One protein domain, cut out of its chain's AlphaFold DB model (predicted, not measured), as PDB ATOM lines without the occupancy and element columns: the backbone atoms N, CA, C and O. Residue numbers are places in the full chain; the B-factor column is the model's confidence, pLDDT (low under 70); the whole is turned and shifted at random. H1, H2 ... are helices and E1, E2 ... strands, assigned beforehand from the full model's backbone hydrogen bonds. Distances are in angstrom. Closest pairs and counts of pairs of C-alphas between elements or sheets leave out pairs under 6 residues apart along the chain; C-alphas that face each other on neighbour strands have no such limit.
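What this domain is: This is residues 181 to 266 of the 970 residues of an uncharacterized protein of Clohesyomyces aquaticus (UniProt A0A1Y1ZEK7). What shape is it? Little regular structure: an elongated, loop-rich body with a short ribbon of E1 and E2 near its middle, H2 beside the ribbon, and H1 and H3 toward opposite ends. What is printed? 86 residues, in order H1, E1, H2, H3, E2, are mixed in class, with 28 in named elements; the sheet E1 - E2 is antiparallel. How large? It is only just compact, close to loose, with radius of gyration of the C-alphas 14.2 A and spans 44 by 24 by 21 A.

How they stand to each other: How do the strands pair? E1, residues 223 to 226, and E2, 260 to 263, are antiparallel at 142 degrees, with N 223 and O 263 at 2.8 A. Where are the helices? The closest C-alphas of H2, 227 to 233, and E2 are Val 227 and Ile 261, 6.4 A. H2 and H3, 248 to 254, are close but not clearly touching, Val 227 to Leu 254 being their closest C-alphas at 7.0 A, about perpendicular at 80 degrees. H1, 189 to 194, is apart from H2, H3 and E2. Are O i to N i+4 pairs within hydrogen-bond range? Every one is in H1 and H2, and 2 of 3 in H3.

Where its parts are: Where does H1 begin? C-alpha 189 is at (6.176, 9.644, 29.733), and H1 is 8.7 A long. Where does E2 end? C-alpha 263 is at (16.306, 19.805, 38.880); E2 is 9.9 A, E1 10.2 A, H2 and H3 10.1 A each.

The domain as a whole: What is farthest apart? The C-alphas of Gly 206 and Glu 247, 45.3 A. Which links are long? H1 to E1 and H2 to H3 are; the printed part has no cut. Where is confidence low? In the model, pLDDT is under 70 at residues 189, 199, 202 to 216 and 244 to 250.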
ATOM      1  N   PRO A 181      16.220   5.716  45.021       77.19
ATOM      2  CA  PRO A 181      16.045   5.906  43.577       77.19
ATOM      3  C   PRO A 181      14.584   5.896  43.102       77.19
ATOM      4  O   PRO A 181      14.240   6.578  42.140       77.19
ATOM      5  N   GLU A 182      13.710   5.147  43.779       79.50
ATOM      6  CA  GLU A 182      12.277   5.093  43.459       79.50
ATOM      7  C   GLU A 182      11.518   6.367  43.882       79.50
ATOM      8  O   GLU A 182      10.435   6.629  43.361       79.50
ATOM      9  N   GLU A 183      12.067   7.186  44.787       83.38
ATOM     10  CA  GLU A 183      11.472   8.468  45.202       83.38
ATOM     11  C   GLU A 183      11.649   9.566  44.150       83.38
ATOM     12  O   GLU A 183      10.835  10.488  44.084       83.38
ATOM     13  N   LEU A 184      12.688   9.451  43.316       83.19
ATOM     14  CA  LEU A 184      12.996  10.389  42.232       83.19
ATOM     15  C   LEU A 184      12.510   9.900  40.862       83.19
ATOM     16  O   LEU A 184      12.697  10.589  39.858       83.19
ATOM     17  N   ARG A 185      11.909   8.709  40.799       80.69
ATOM     18  CA  ARG A 185      11.504   8.075  39.547       80.69
ATOM     19  C   ARG A 185      10.194   8.650  39.017       80.69
ATOM     20  O   ARG A 185       9.172   8.603  39.699       80.69
ATOM     21  N   ILE A 186      10.201   9.087  37.759       80.94
ATOM     22  CA  ILE A 186       8.980   9.495  37.049       80.94
ATOM     23  C   ILE A 186       8.342   8.249  36.407       80.94
ATOM     24  O   ILE A 186       9.012   7.559  35.634       80.94
ATOM     25  N   PRO A 187       7.078   7.904  36.722       70.62
ATOM     26  CA  PRO A 187       6.529   6.597  36.371       70.62
ATOM     27  C   PRO A 187       5.998   6.498  34.931       70.62
ATOM     28  O   PRO A 187       5.859   5.378  34.437       70.62
ATOM     29  N   SER A 188       5.717   7.611  34.238       71.88
ATOM     30  CA  SER A 188       5.257   7.589  32.839       71.88
ATOM     31  C   SER A 188       5.751   8.777  32.005       71.88
ATOM     32  O   SER A 188       6.047   9.852  32.527       71.88
ATOM     33  N   SER A 189       5.818   8.587  30.683       66.62
ATOM     34  CA  SER A 189       6.176   9.644  29.733       66.62
ATOM     35  C   SER A 189       5.100  10.732  29.611       66.62
ATOM     36  O   SER A 189       5.433  11.896  29.408       66.62
ATOM     37  N   ASP A 190       3.822  10.393  29.787       70.12
ATOM     38  CA  ASP A 190       2.731  11.375  29.791       70.12
ATOM     39  C   ASP A 190       2.860  12.341  30.981       70.12
ATOM     40  O   ASP A 190       2.743  13.551  30.812       70.12
ATOM     41  N   GLU A 191       3.236  11.828  32.155       75.25
ATOM     42  CA  GLU A 191       3.473  12.638  33.356       75.25
ATOM     43  C   GLU A 191       4.721  13.524  33.225       75.25
ATOM     44  O   GLU A 191       4.701  14.685  33.619       75.25
ATOM     45  N   ALA A 192       5.791  13.041  32.585       74.38
ATOM     46  CA  ALA A 192       6.953  13.877  32.264       74.38
ATOM     47  C   ALA A 192       6.608  15.048  31.317       74.38
ATOM     48  O   ALA A 192       7.160  16.141  31.467       74.38
ATOM     49  N   ASN A 193       5.680  14.839  30.373       74.94
ATOM     50  CA  ASN A 193       5.169  15.902  29.502       74.94
ATOM     51  C   ASN A 193       4.262  16.883  30.266       74.94
ATOM     52  O   ASN A 193       4.364  18.089  30.052       74.94
ATOM     53  N   GLU A 194       3.415  16.397  31.180       79.69
ATOM     54  CA  GLU A 194       2.604  17.245  32.069       79.69
ATOM     55  C   GLU A 194       3.461  18.076  33.041       79.69
ATOM     56  O   GLU A 194       3.100  19.203  33.393       79.69
ATOM     57  N   LEU A 195       4.625  17.558  33.443       80.38
ATOM     58  CA  LEU A 195       5.617  18.269  34.252       80.38
ATOM     59  C   LEU A 195       6.412  19.321  33.456       80.38
ATOM     60  O   LEU A 195       7.071  20.153  34.074       80.38
ATOM     61  N   GLY A 196       6.330  19.329  32.120       77.62
ATOM     62  CA  GLY A 196       7.028  20.292  31.261       77.62
ATOM     63  C   GLY A 196       8.534  20.038  31.121       77.62
ATOM     64  O   GLY A 196       9.282  20.961  30.815       77.62
ATOM     65  N   ILE A 197       9.004  18.810  31.367       81.75
ATOM     66  CA  ILE A 197      10.439  18.489  31.347       81.75
ATOM     67  C   ILE A 197      10.955  18.472  29.895       81.75
ATOM     68  O   ILE A 197      10.396  17.749  29.063       81.75
ATOM     69  N   PRO A 198      12.057  19.182  29.574       75.25
ATOM     70  CA  PRO A 198      12.619  19.188  28.228       75.25
ATOM     71  C   PRO A 198      12.953  17.771  27.740       75.25
ATOM     72  O   PRO A 198      13.749  17.059  28.357       75.25
ATOM     73  N   SER A 199      12.434  17.369  26.574       68.88
ATOM     74  CA  SER A 199      12.645  16.013  26.032       68.88
ATOM     75  C   SER A 199      14.124  15.677  25.771       68.88
ATOM     76  O   SER A 199      14.476  14.505  25.667       68.88
ATOM     77  N   ARG A 200      15.002  16.693  25.686       72.12
ATOM     78  CA  ARG A 200      16.464  16.552  25.548       72.12
ATOM     79  C   ARG A 200      17.147  15.929  26.771       72.12
ATOM     80  O   ARG A 200      18.270  15.455  26.648       72.12
ATOM     81  N   ASN A 201      16.488  15.944  27.929       71.06
ATOM     82  CA  ASN A 201      17.055  15.466  29.188       71.06
ATOM     83  C   ASN A 201      16.822  13.966  29.430       71.06
ATOM     84  O   ASN A 201      17.311  13.420  30.417       71.06
ATOM     85  N   PHE A 202      16.106  13.294  28.526       69.81
ATOM     86  CA  PHE A 202      15.947  11.845  28.541       69.81
ATOM     87  C   PHE A 202      16.956  11.192  27.589       69.81
ATOM     88  O   PHE A 202      17.230  11.703  26.499       69.81
ATOM     89  N   ILE A 203      17.550  10.070  28.004       61.03
ATOM     90  CA  ILE A 203      18.650   9.440  27.262       61.03
ATOM     91  C   ILE A 203      18.104   8.819  25.968       61.03
ATOM     92  O   ILE A 203      17.392   7.816  26.000       61.03
ATOM     93  N   SER A 204      18.496   9.353  24.803       52.50
ATOM     94  CA  SER A 204      18.220   8.705  23.518       52.50
ATOM     95  C   SER A 204      19.152   7.504  23.342       52.50
ATOM     96  O   SER A 204      20.266   7.623  22.824       52.50
ATOM     97  N   GLY A 205      18.713   6.327  23.774       46.91
ATOM     98  CA  GLY A 205      19.383   5.066  23.469       46.91
ATOM     99  C   GLY A 205      19.263   4.718  21.982       46.91
ATOM    100  O   GLY A 205      18.524   3.813  21.637       46.91
ATOM    101  N   GLY A 206      19.927   5.457  21.087       48.50
ATOM    102  CA  GLY A 206      20.048   5.132  19.656       48.50
ATOM    103  C   GLY A 206      18.742   4.914  18.867       48.50
ATOM    104  O   GLY A 206      18.796   4.332  17.786       48.50
ATOM    105  N   MET A 207      17.586   5.340  19.378       49.25
ATOM    106  CA  MET A 207      16.263   5.058  18.807       49.25
ATOM    107  C   MET A 207      15.646   6.315  18.186       49.25
ATOM    108  O   MET A 207      15.728   7.409  18.737       49.25
ATOM    109  N   THR A 208      15.054   6.149  17.004       46.47
ATOM    110  CA  THR A 208      14.571   7.229  16.128       46.47
ATOM    111  C   THR A 208      13.155   7.723  16.438       46.47
ATOM    112  O   THR A 208      12.676   8.611  15.737       46.47
ATOM    113  N   ASP A 209      12.488   7.187  17.467       46.88
ATOM    114  CA  ASP A 209      11.114   7.554  17.826       46.88
ATOM    115  C   ASP A 209      11.048   8.422  19.093       46.88
ATOM    116  O   ASP A 209      11.510   8.037  20.168       46.88
ATOM    117  N   ARG A 210      10.441   9.611  18.961       48.62
ATOM    118  CA  ARG A 210      10.365  10.659  20.003       48.62
ATOM    119  C   ARG A 210       9.567  10.261  21.252       48.62
ATOM    120  O   ARG A 210       9.720  10.913  22.279       48.62
ATOM    121  N   GLN A 211       8.702   9.248  21.168       49.34
ATOM    122  CA  GLN A 211       7.835   8.824  22.276       49.34
ATOM    123  C   GLN A 211       8.473   7.753  23.179       49.34
ATOM    124  O   GLN A 211       8.118   7.672  24.351       49.34
ATOM    125  N   GLU A 212       9.445   6.972  22.687       48.25
ATOM    126  CA  GLU A 212      10.117   5.920  23.475       48.25
ATOM    127  C   GLU A 212      11.403   6.405  24.168       48.25
ATOM    128  O   GLU A 212      11.816   5.828  25.175       48.25
ATOM    129  N   SER A 213      12.006   7.507  23.700       49.50
ATOM    130  CA  SER A 213      13.195   8.120  24.317       49.50
ATOM    131  C   SER A 213      12.959   8.649  25.735       49.50
ATOM    132  O   SER A 213      13.922   8.888  26.451       49.50
ATOM    133  N   MET A 214      11.700   8.802  26.160       50.88
ATOM    134  CA  MET A 214      11.317   9.249  27.507       50.88
ATOM    135  C   MET A 214      11.348   8.134  28.569       50.88
ATOM    136  O   MET A 214      11.152   8.416  29.745       50.88
ATOM    137  N   ASN A 215      11.620   6.877  28.189       53.50
ATOM    138  CA  ASN A 215      11.609   5.738  29.119       53.50
ATOM    139  C   ASN A 215      12.916   5.539  29.911       53.50
ATOM    140  O   ASN A 215      12.977   4.653  30.763       53.50
ATOM    141  N   VAL A 216      13.966   6.325  29.644       63.69
ATOM    142  CA  VAL A 216      15.265   6.199  30.326       63.69
ATOM    143  C   VAL A 216      15.622   7.518  31.008       63.69
ATOM    144  O   VAL A 216      16.224   8.414  30.410       63.69
ATOM    145  N   GLN A 217      15.219   7.627  32.276       73.81
ATOM    146  CA  GLN A 217      15.622   8.705  33.180       73.81
ATOM    147  C   GLN A 217      17.129   8.597  33.503       73.81
ATOM    148  O   GLN A 217      17.655   7.479  33.575       73.81
ATOM    149  N   PRO A 218      17.842   9.722  33.710       75.31
ATOM    150  CA  PRO A 218      19.215   9.710  34.211       75.31
ATOM    151  C   PRO A 218      19.351   8.918  35.516       75.31
ATOM    152  O   PRO A 218      18.488   8.993  36.389       75.31
ATOM    153  N   ALA A 219      20.462   8.195  35.682       71.62
ATOM    154  CA  ALA A 219      20.724   7.400  36.889       71.62
ATOM    155  C   ALA A 219      20.821   8.247  38.174       71.62
ATOM    156  O   ALA A 219      20.605   7.728  39.264       71.62
ATOM    157  N   SER A 220      21.128   9.543  38.047       72.44
ATOM    158  CA  SER A 220      21.130  10.517  39.144       72.44
ATOM    159  C   SER A 220      19.726  10.954  39.577       72.44
ATOM    160  O   SER A 220      19.583  11.563  40.631       72.44
ATOM    161  N   GLY A 221      18.695  10.699  38.763       78.62
ATOM    162  CA  GLY A 221      17.341  11.213  38.972       78.62
ATOM    163  C   GLY A 221      17.173  12.719  38.709       78.62
ATOM    164  O   GLY A 221      16.044  13.202  38.764       78.62
ATOM    165  N   SER A 222      18.254  13.445  38.394       84.00
ATOM    166  CA  SER A 222      18.269  14.888  38.116       84.00
ATOM    167  C   SER A 222      18.212  15.209  36.616       84.00
ATOM    168  O   SER A 222      18.715  14.455  35.782       84.00
ATOM    169  N   PHE A 223      17.593  16.341  36.269       86.12
ATOM    170  CA  PHE A 223      17.445  16.840  34.900       86.12
ATOM    171  C   PHE A 223      18.116  18.207  34.748       86.12
ATOM    172  O   PHE A 223      17.797  19.143  35.481       86.12
ATOM    173  N   ASN A 224      19.006  18.338  33.763       85.12
ATOM    174  CA  ASN A 224      19.765  19.568  33.540       85.12
ATOM    175  C   ASN A 224      18.965  20.567  32.696       85.12
ATOM    176  O   ASN A 224      18.524  20.248  31.593       85.12
ATOM    177  N   MET A 225      18.811  21.794  33.173       88.38
ATOM    178  CA  MET A 225      18.168  22.889  32.436       88.38
ATOM    179  C   MET A 225      18.752  24.231  32.874       88.38
ATOM    180  O   MET A 225      19.487  24.284  33.853       88.38
ATOM    181  N   THR A 226      18.454  25.313  32.165       89.06
ATOM    182  CA  THR A 226      18.822  26.657  32.641       89.06
ATOM    183  C   THR A 226      17.767  27.211  33.599       89.06
ATOM    184  O   THR A 226      16.604  26.799  33.563       89.06
ATOM    185  N   VAL A 227      18.132  28.194  34.426       87.88
ATOM    186  CA  VAL A 227      17.171  28.909  35.290       87.88
ATOM    187  C   VAL A 227      16.012  29.494  34.467       87.88
ATOM    188  O   VAL A 227      14.852  29.379  34.865       87.88
ATOM    189  N   SER A 228      16.299  30.069  33.294       88.38
ATOM    190  CA  SER A 228      15.267  30.595  32.392       88.38
ATOM    191  C   SER A 228      14.294  29.517  31.898       88.38
ATOM    192  O   SER A 228      13.082  29.726  31.945       88.38
ATOM    193  N   GLU A 229      14.801  28.343  31.504       87.06
ATOM    194  CA  GLU A 229      13.979  27.204  31.075       87.06
ATOM    195  C   GLU A 229      13.105  26.694  32.229       87.06
ATOM    196  O   GLU A 229      11.917  26.459  32.035       87.06
ATOM    197  N   TYR A 230      13.631  26.616  33.457       89.06
ATOM    198  CA  TYR A 230      12.854  26.194  34.628       89.06
ATOM    199  C   TYR A 230      11.641  27.092  34.900       89.06
ATOM    200  O   TYR A 230      10.555  26.601  35.202       89.06
ATOM    201  N   PHE A 231      11.791  28.414  34.785       87.31
ATOM    202  CA  PHE A 231      10.682  29.337  35.041       87.31
ATOM    203  C   PHE A 231       9.690  29.459  33.875       87.31
ATOM    204  O   PHE A 231       8.533  29.816  34.119       87.31
ATOM    205  N   GLN A 232      10.126  29.188  32.639       85.69
ATOM    206  CA  GLN A 232       9.315  29.337  31.425       85.69
ATOM    207  C   GLN A 232       8.637  28.034  30.978       85.69
ATOM    208  O   GLN A 232       7.480  28.075  30.561       85.69
ATOM    209  N   GLU A 233       9.333  26.899  31.055       83.75
ATOM    210  CA  GLU A 233       8.863  25.605  30.543       83.75
ATOM    211  C   GLU A 233       8.127  24.780  31.611       83.75
ATOM    212  O   GLU A 233       7.153  24.099  31.286       83.75
ATOM    213  N   ILE A 234       8.515  24.883  32.891       87.81
ATOM    214  CA  ILE A 234       7.843  24.156  33.980       87.81
ATOM    215  C   ILE A 234       6.588  24.921  34.443       87.81
ATOM    216  O   ILE A 234       6.683  26.088  34.856       87.81
ATOM    217  N   PRO A 235       5.394  24.289  34.448       86.75
ATOM    218  CA  PRO A 235       4.162  24.929  34.901       86.75
ATOM    219  C   PRO A 235       4.264  25.435  36.343       86.75
ATOM    220  O   PRO A 235       4.779  24.740  37.215       86.75
ATOM    221  N   ALA A 236       3.675  26.599  36.640       81.62
ATOM    222  CA  ALA A 236       3.694  27.218  37.977       81.62
ATOM    223  C   ALA A 236       3.089  26.347  39.106       81.62
ATOM    224  O   ALA A 236       3.270  26.642  40.286       81.62
ATOM    225  N   THR A 237       2.346  25.290  38.765       81.75
ATOM    226  CA  THR A 237       1.835  24.286  39.714       81.75
ATOM    227  C   THR A 237       2.873  23.236  40.105       81.75
ATOM    228  O   THR A 237       2.748  22.657  41.179       81.75
ATOM    229  N   ASN A 238       3.878  23.008  39.253       83.62
ATOM    230  CA  ASN A 238       4.855  21.917  39.341       83.62
ATOM    231  C   ASN A 238       6.280  22.426  39.633       83.62
ATOM    232  O   ASN A 238       7.227  21.646  39.644       83.62
ATOM    233  N   ARG A 239       6.435  23.732  39.874       85.31
ATOM    234  CA  ARG A 239       7.686  24.368  40.303       85.31
ATOM    235  C   ARG A 239       7.505  25.120  41.615       85.31
ATOM    236  O   ARG A 239       6.388  25.471  42.000       85.31
ATOM    237  N   MET A 240       8.619  25.416  42.276       80.12
ATOM    238  CA  MET A 240       8.623  26.254  43.473       80.12
ATOM    239  C   MET A 240       8.140  27.671  43.126       80.12
ATOM    240  O   MET A 240       8.561  28.266  42.127       80.12
ATOM    241  N   ARG A 241       7.249  28.220  43.961       79.06
ATOM    242  CA  ARG A 241       6.701  29.577  43.801       79.06
ATOM    243  C   ARG A 241       7.674  30.626  44.331       79.06
ATOM    244  O   ARG A 241       7.461  31.211  45.388       79.06
ATOM    245  N   PHE A 242       8.747  30.876  43.591       74.44
ATOM    246  CA  PHE A 242       9.697  31.939  43.934       74.44
ATOM    247  C   PHE A 242       9.038  33.326  43.918       74.44
ATOM    248  O   PHE A 242       9.365  34.177  44.739       74.44
ATOM    249  N   GLU A 243       8.031  33.535  43.067       74.69
ATOM    250  CA  GLU A 243       7.323  34.812  42.942       74.69
ATOM    251  C   GLU A 243       6.638  35.314  44.229       74.69
ATOM    252  O   GLU A 243       6.357  36.507  44.335       74.69
ATOM    253  N   SER A 244       6.363  34.449  45.215       68.06
ATOM    254  CA  SER A 244       5.723  34.864  46.473       68.06
ATOM    255  C   SER A 244       6.679  35.460  47.509       68.06
ATOM    256  O   SER A 244       6.201  36.048  48.476       68.06
ATOM    257  N   GLY A 245       7.996  35.309  47.332       61.38
ATOM    258  CA  GLY A 245       9.006  35.685  48.331       61.38
ATOM    259  C   GLY A 245      10.127  36.582  47.808       61.38
ATOM    260  O   GLY A 245      11.143  36.712  48.477       61.38
ATOM    261  N   THR A 246       9.997  37.158  46.610       64.06
ATOM    262  CA  THR A 246      11.065  37.947  45.972       64.06
ATOM    263  C   THR A 246      10.513  39.257  45.408       64.06
ATOM    264  O   THR A 246       9.392  39.299  44.897       64.06
ATOM    265  N   GLU A 247      11.286  40.348  45.470       67.25
ATOM    266  CA  GLU A 247      10.877  41.620  44.863       67.25
ATOM    267  C   GLU A 247      10.668  41.458  43.344       67.25
ATOM    268  O   GLU A 247      11.457  40.815  42.651       67.25
ATOM    269  N   SER A 248       9.628  42.095  42.793       68.75
ATOM    270  CA  SER A 248       9.264  41.986  41.363       68.75
ATOM    271  C   SER A 248      10.420  42.262  40.382       68.75
ATOM    272  O   SER A 248      10.511  41.635  39.323       68.75
ATOM    273  N   SER A 249      11.342  43.162  40.740       66.31
ATOM    274  CA  SER A 249      12.537  43.473  39.947       66.31
ATOM    275  C   SER A 249      13.612  42.387  39.985       66.31
ATOM    276  O   SER A 249      14.372  42.251  39.031       66.31
ATOM    277  N   GLU A 250      13.707  41.637  41.080       69.12
ATOM    278  CA  GLU A 250      14.650  40.528  41.224       69.12
ATOM    279  C   GLU A 250      14.107  39.276  40.531       69.12
ATOM    280  O   GLU A 250      14.829  38.648  39.762       69.12
ATOM    281  N   PHE A 251      12.805  39.003  40.665       75.88
ATOM    282  CA  PHE A 251      12.138  37.920  39.940       75.88
ATOM    283  C   PHE A 251      12.291  38.049  38.414       75.88
ATOM    284  O   PHE A 251      12.613  37.074  37.742       75.88
ATOM    285  N   SER A 252      12.167  39.268  37.875       76.94
ATOM    286  CA  SER A 252      12.358  39.525  36.436       76.94
ATOM    287  C   SER A 252      13.788  39.211  35.959       76.94
ATOM    288  O   SER A 252      13.981  38.734  34.846       76.94
ATOM    289  N   ARG A 253      14.804  39.431  36.808       75.94
ATOM    290  CA  ARG A 253      16.201  39.077  36.496       75.94
ATOM    291  C   ARG A 253      16.435  37.572  36.537       75.94
ATOM    292  O   ARG A 253      17.208  37.057  35.737       75.94
ATOM    293  N   LEU A 254      15.774  36.872  37.458       76.50
ATOM    294  CA  LEU A 254      15.866  35.418  37.575       76.50
ATOM    295  C   LEU A 254      15.284  34.718  36.344       76.50
ATOM    296  O   LEU A 254      15.902  33.795  35.824       76.50
ATOM    297  N   THR A 255      14.158  35.206  35.815       80.69
ATOM    298  CA  THR A 255      13.535  34.653  34.600       80.69
ATOM    299  C   THR A 255      14.370  34.828  33.326       80.69
ATOM    300  O   THR A 255      14.109  34.155  32.329       80.69
ATOM    301  N   GLU A 256      15.375  35.707  33.359       83.62
ATOM    302  CA  GLU A 256      16.326  35.964  32.268       83.62
ATOM    303  C   GLU A 256      17.690  35.270  32.488       83.62
ATOM    304  O   GLU A 256      18.576  35.377  31.639       83.62
ATOM    305  N   SER A 257      17.887  34.564  33.610       82.81
ATOM    306  CA  SER A 257      19.172  33.945  33.957       82.81
ATOM    307  C   SER A 257      19.480  32.707  33.107       82.81
ATOM    308  O   SER A 257      18.660  31.798  32.978       82.81
ATOM    309  N   THR A 258      20.704  32.641  32.580       85.00
ATOM    310  CA  THR A 258      21.225  31.517  31.783       85.00
ATOM    311  C   THR A 258      22.102  30.562  32.598       85.00
ATOM    312  O   THR A 258      22.922  29.853  32.024       85.00
ATOM    313  N   GLU A 259      22.018  30.600  33.929       85.00
ATOM    314  CA  GLU A 259      22.771  29.693  34.801       85.00
ATOM    315  C   GLU A 259      22.244  28.256  34.660       85.00
ATOM    316  O   GLU A 259      21.029  28.047  34.601       85.00
ATOM    317  N   ASP A 260      23.151  27.280  34.587       85.50
ATOM    318  CA  ASP A 260      22.807  25.860  34.509       85.50
ATOM    319  C   ASP A 260      22.412  25.328  35.891       85.50
ATOM    320  O   ASP A 260      23.086  25.591  36.890       85.50
ATOM    321  N   ILE A 261      21.326  24.555  35.943       87.12
ATOM    322  CA  ILE A 261      20.780  23.969  37.168       87.12
ATOM    323  C   ILE A 261      20.420  22.496  36.971       87.12
ATOM    324  O   ILE A 261      20.025  22.066  35.886       87.12
ATOM    325  N   GLU A 262      20.515  21.730  38.056       86.94
ATOM    326  CA  GLU A 262      20.031  20.352  38.122       86.94
ATOM    327  C   GLU A 262      18.722  20.309  38.913       86.94
ATOM    328  O   GLU A 262      18.671  20.716  40.074       86.94
ATOM    329  N   VAL A 263      17.650  19.819  38.289       87.50
ATOM    330  CA  VAL A 263      16.306  19.805  38.880       87.50
ATOM    331  C   VAL A 263      15.853  18.371  39.121       87.50
ATOM    332  O   VAL A 263      15.958  17.521  38.239       87.50
ATOM    333  N   ILE A 264      15.320  18.107  40.312       87.81
ATOM    334  CA  ILE A 264      14.691  16.836  40.688       87.81
ATOM    335  C   ILE A 264      13.181  17.024  40.871       87.81
ATOM    336  O   ILE A 264      12.729  18.118  41.211       87.81
ATOM    337  N   PHE A 265      12.403  15.954  40.680       87.06
ATOM    338  CA  PHE A 265      10.934  15.971  40.768       87.06
ATOM    339  C   PHE A 265      10.410  14.974  41.819       87.06
ATOM    340  O   PHE A 265       9.826  13.951  41.464       87.06
ATOM    341  N   PRO A 266      10.632  15.231  43.121       87.00
ATOM    342  CA  PRO A 266      10.078  14.406  44.191       87.00
ATOM    343  C   PRO A 266       8.554  14.563  44.306       87.00
ATOM    344  O   PRO A 266       7.973  15.583  43.923       87.00
TER     345      PRO A 266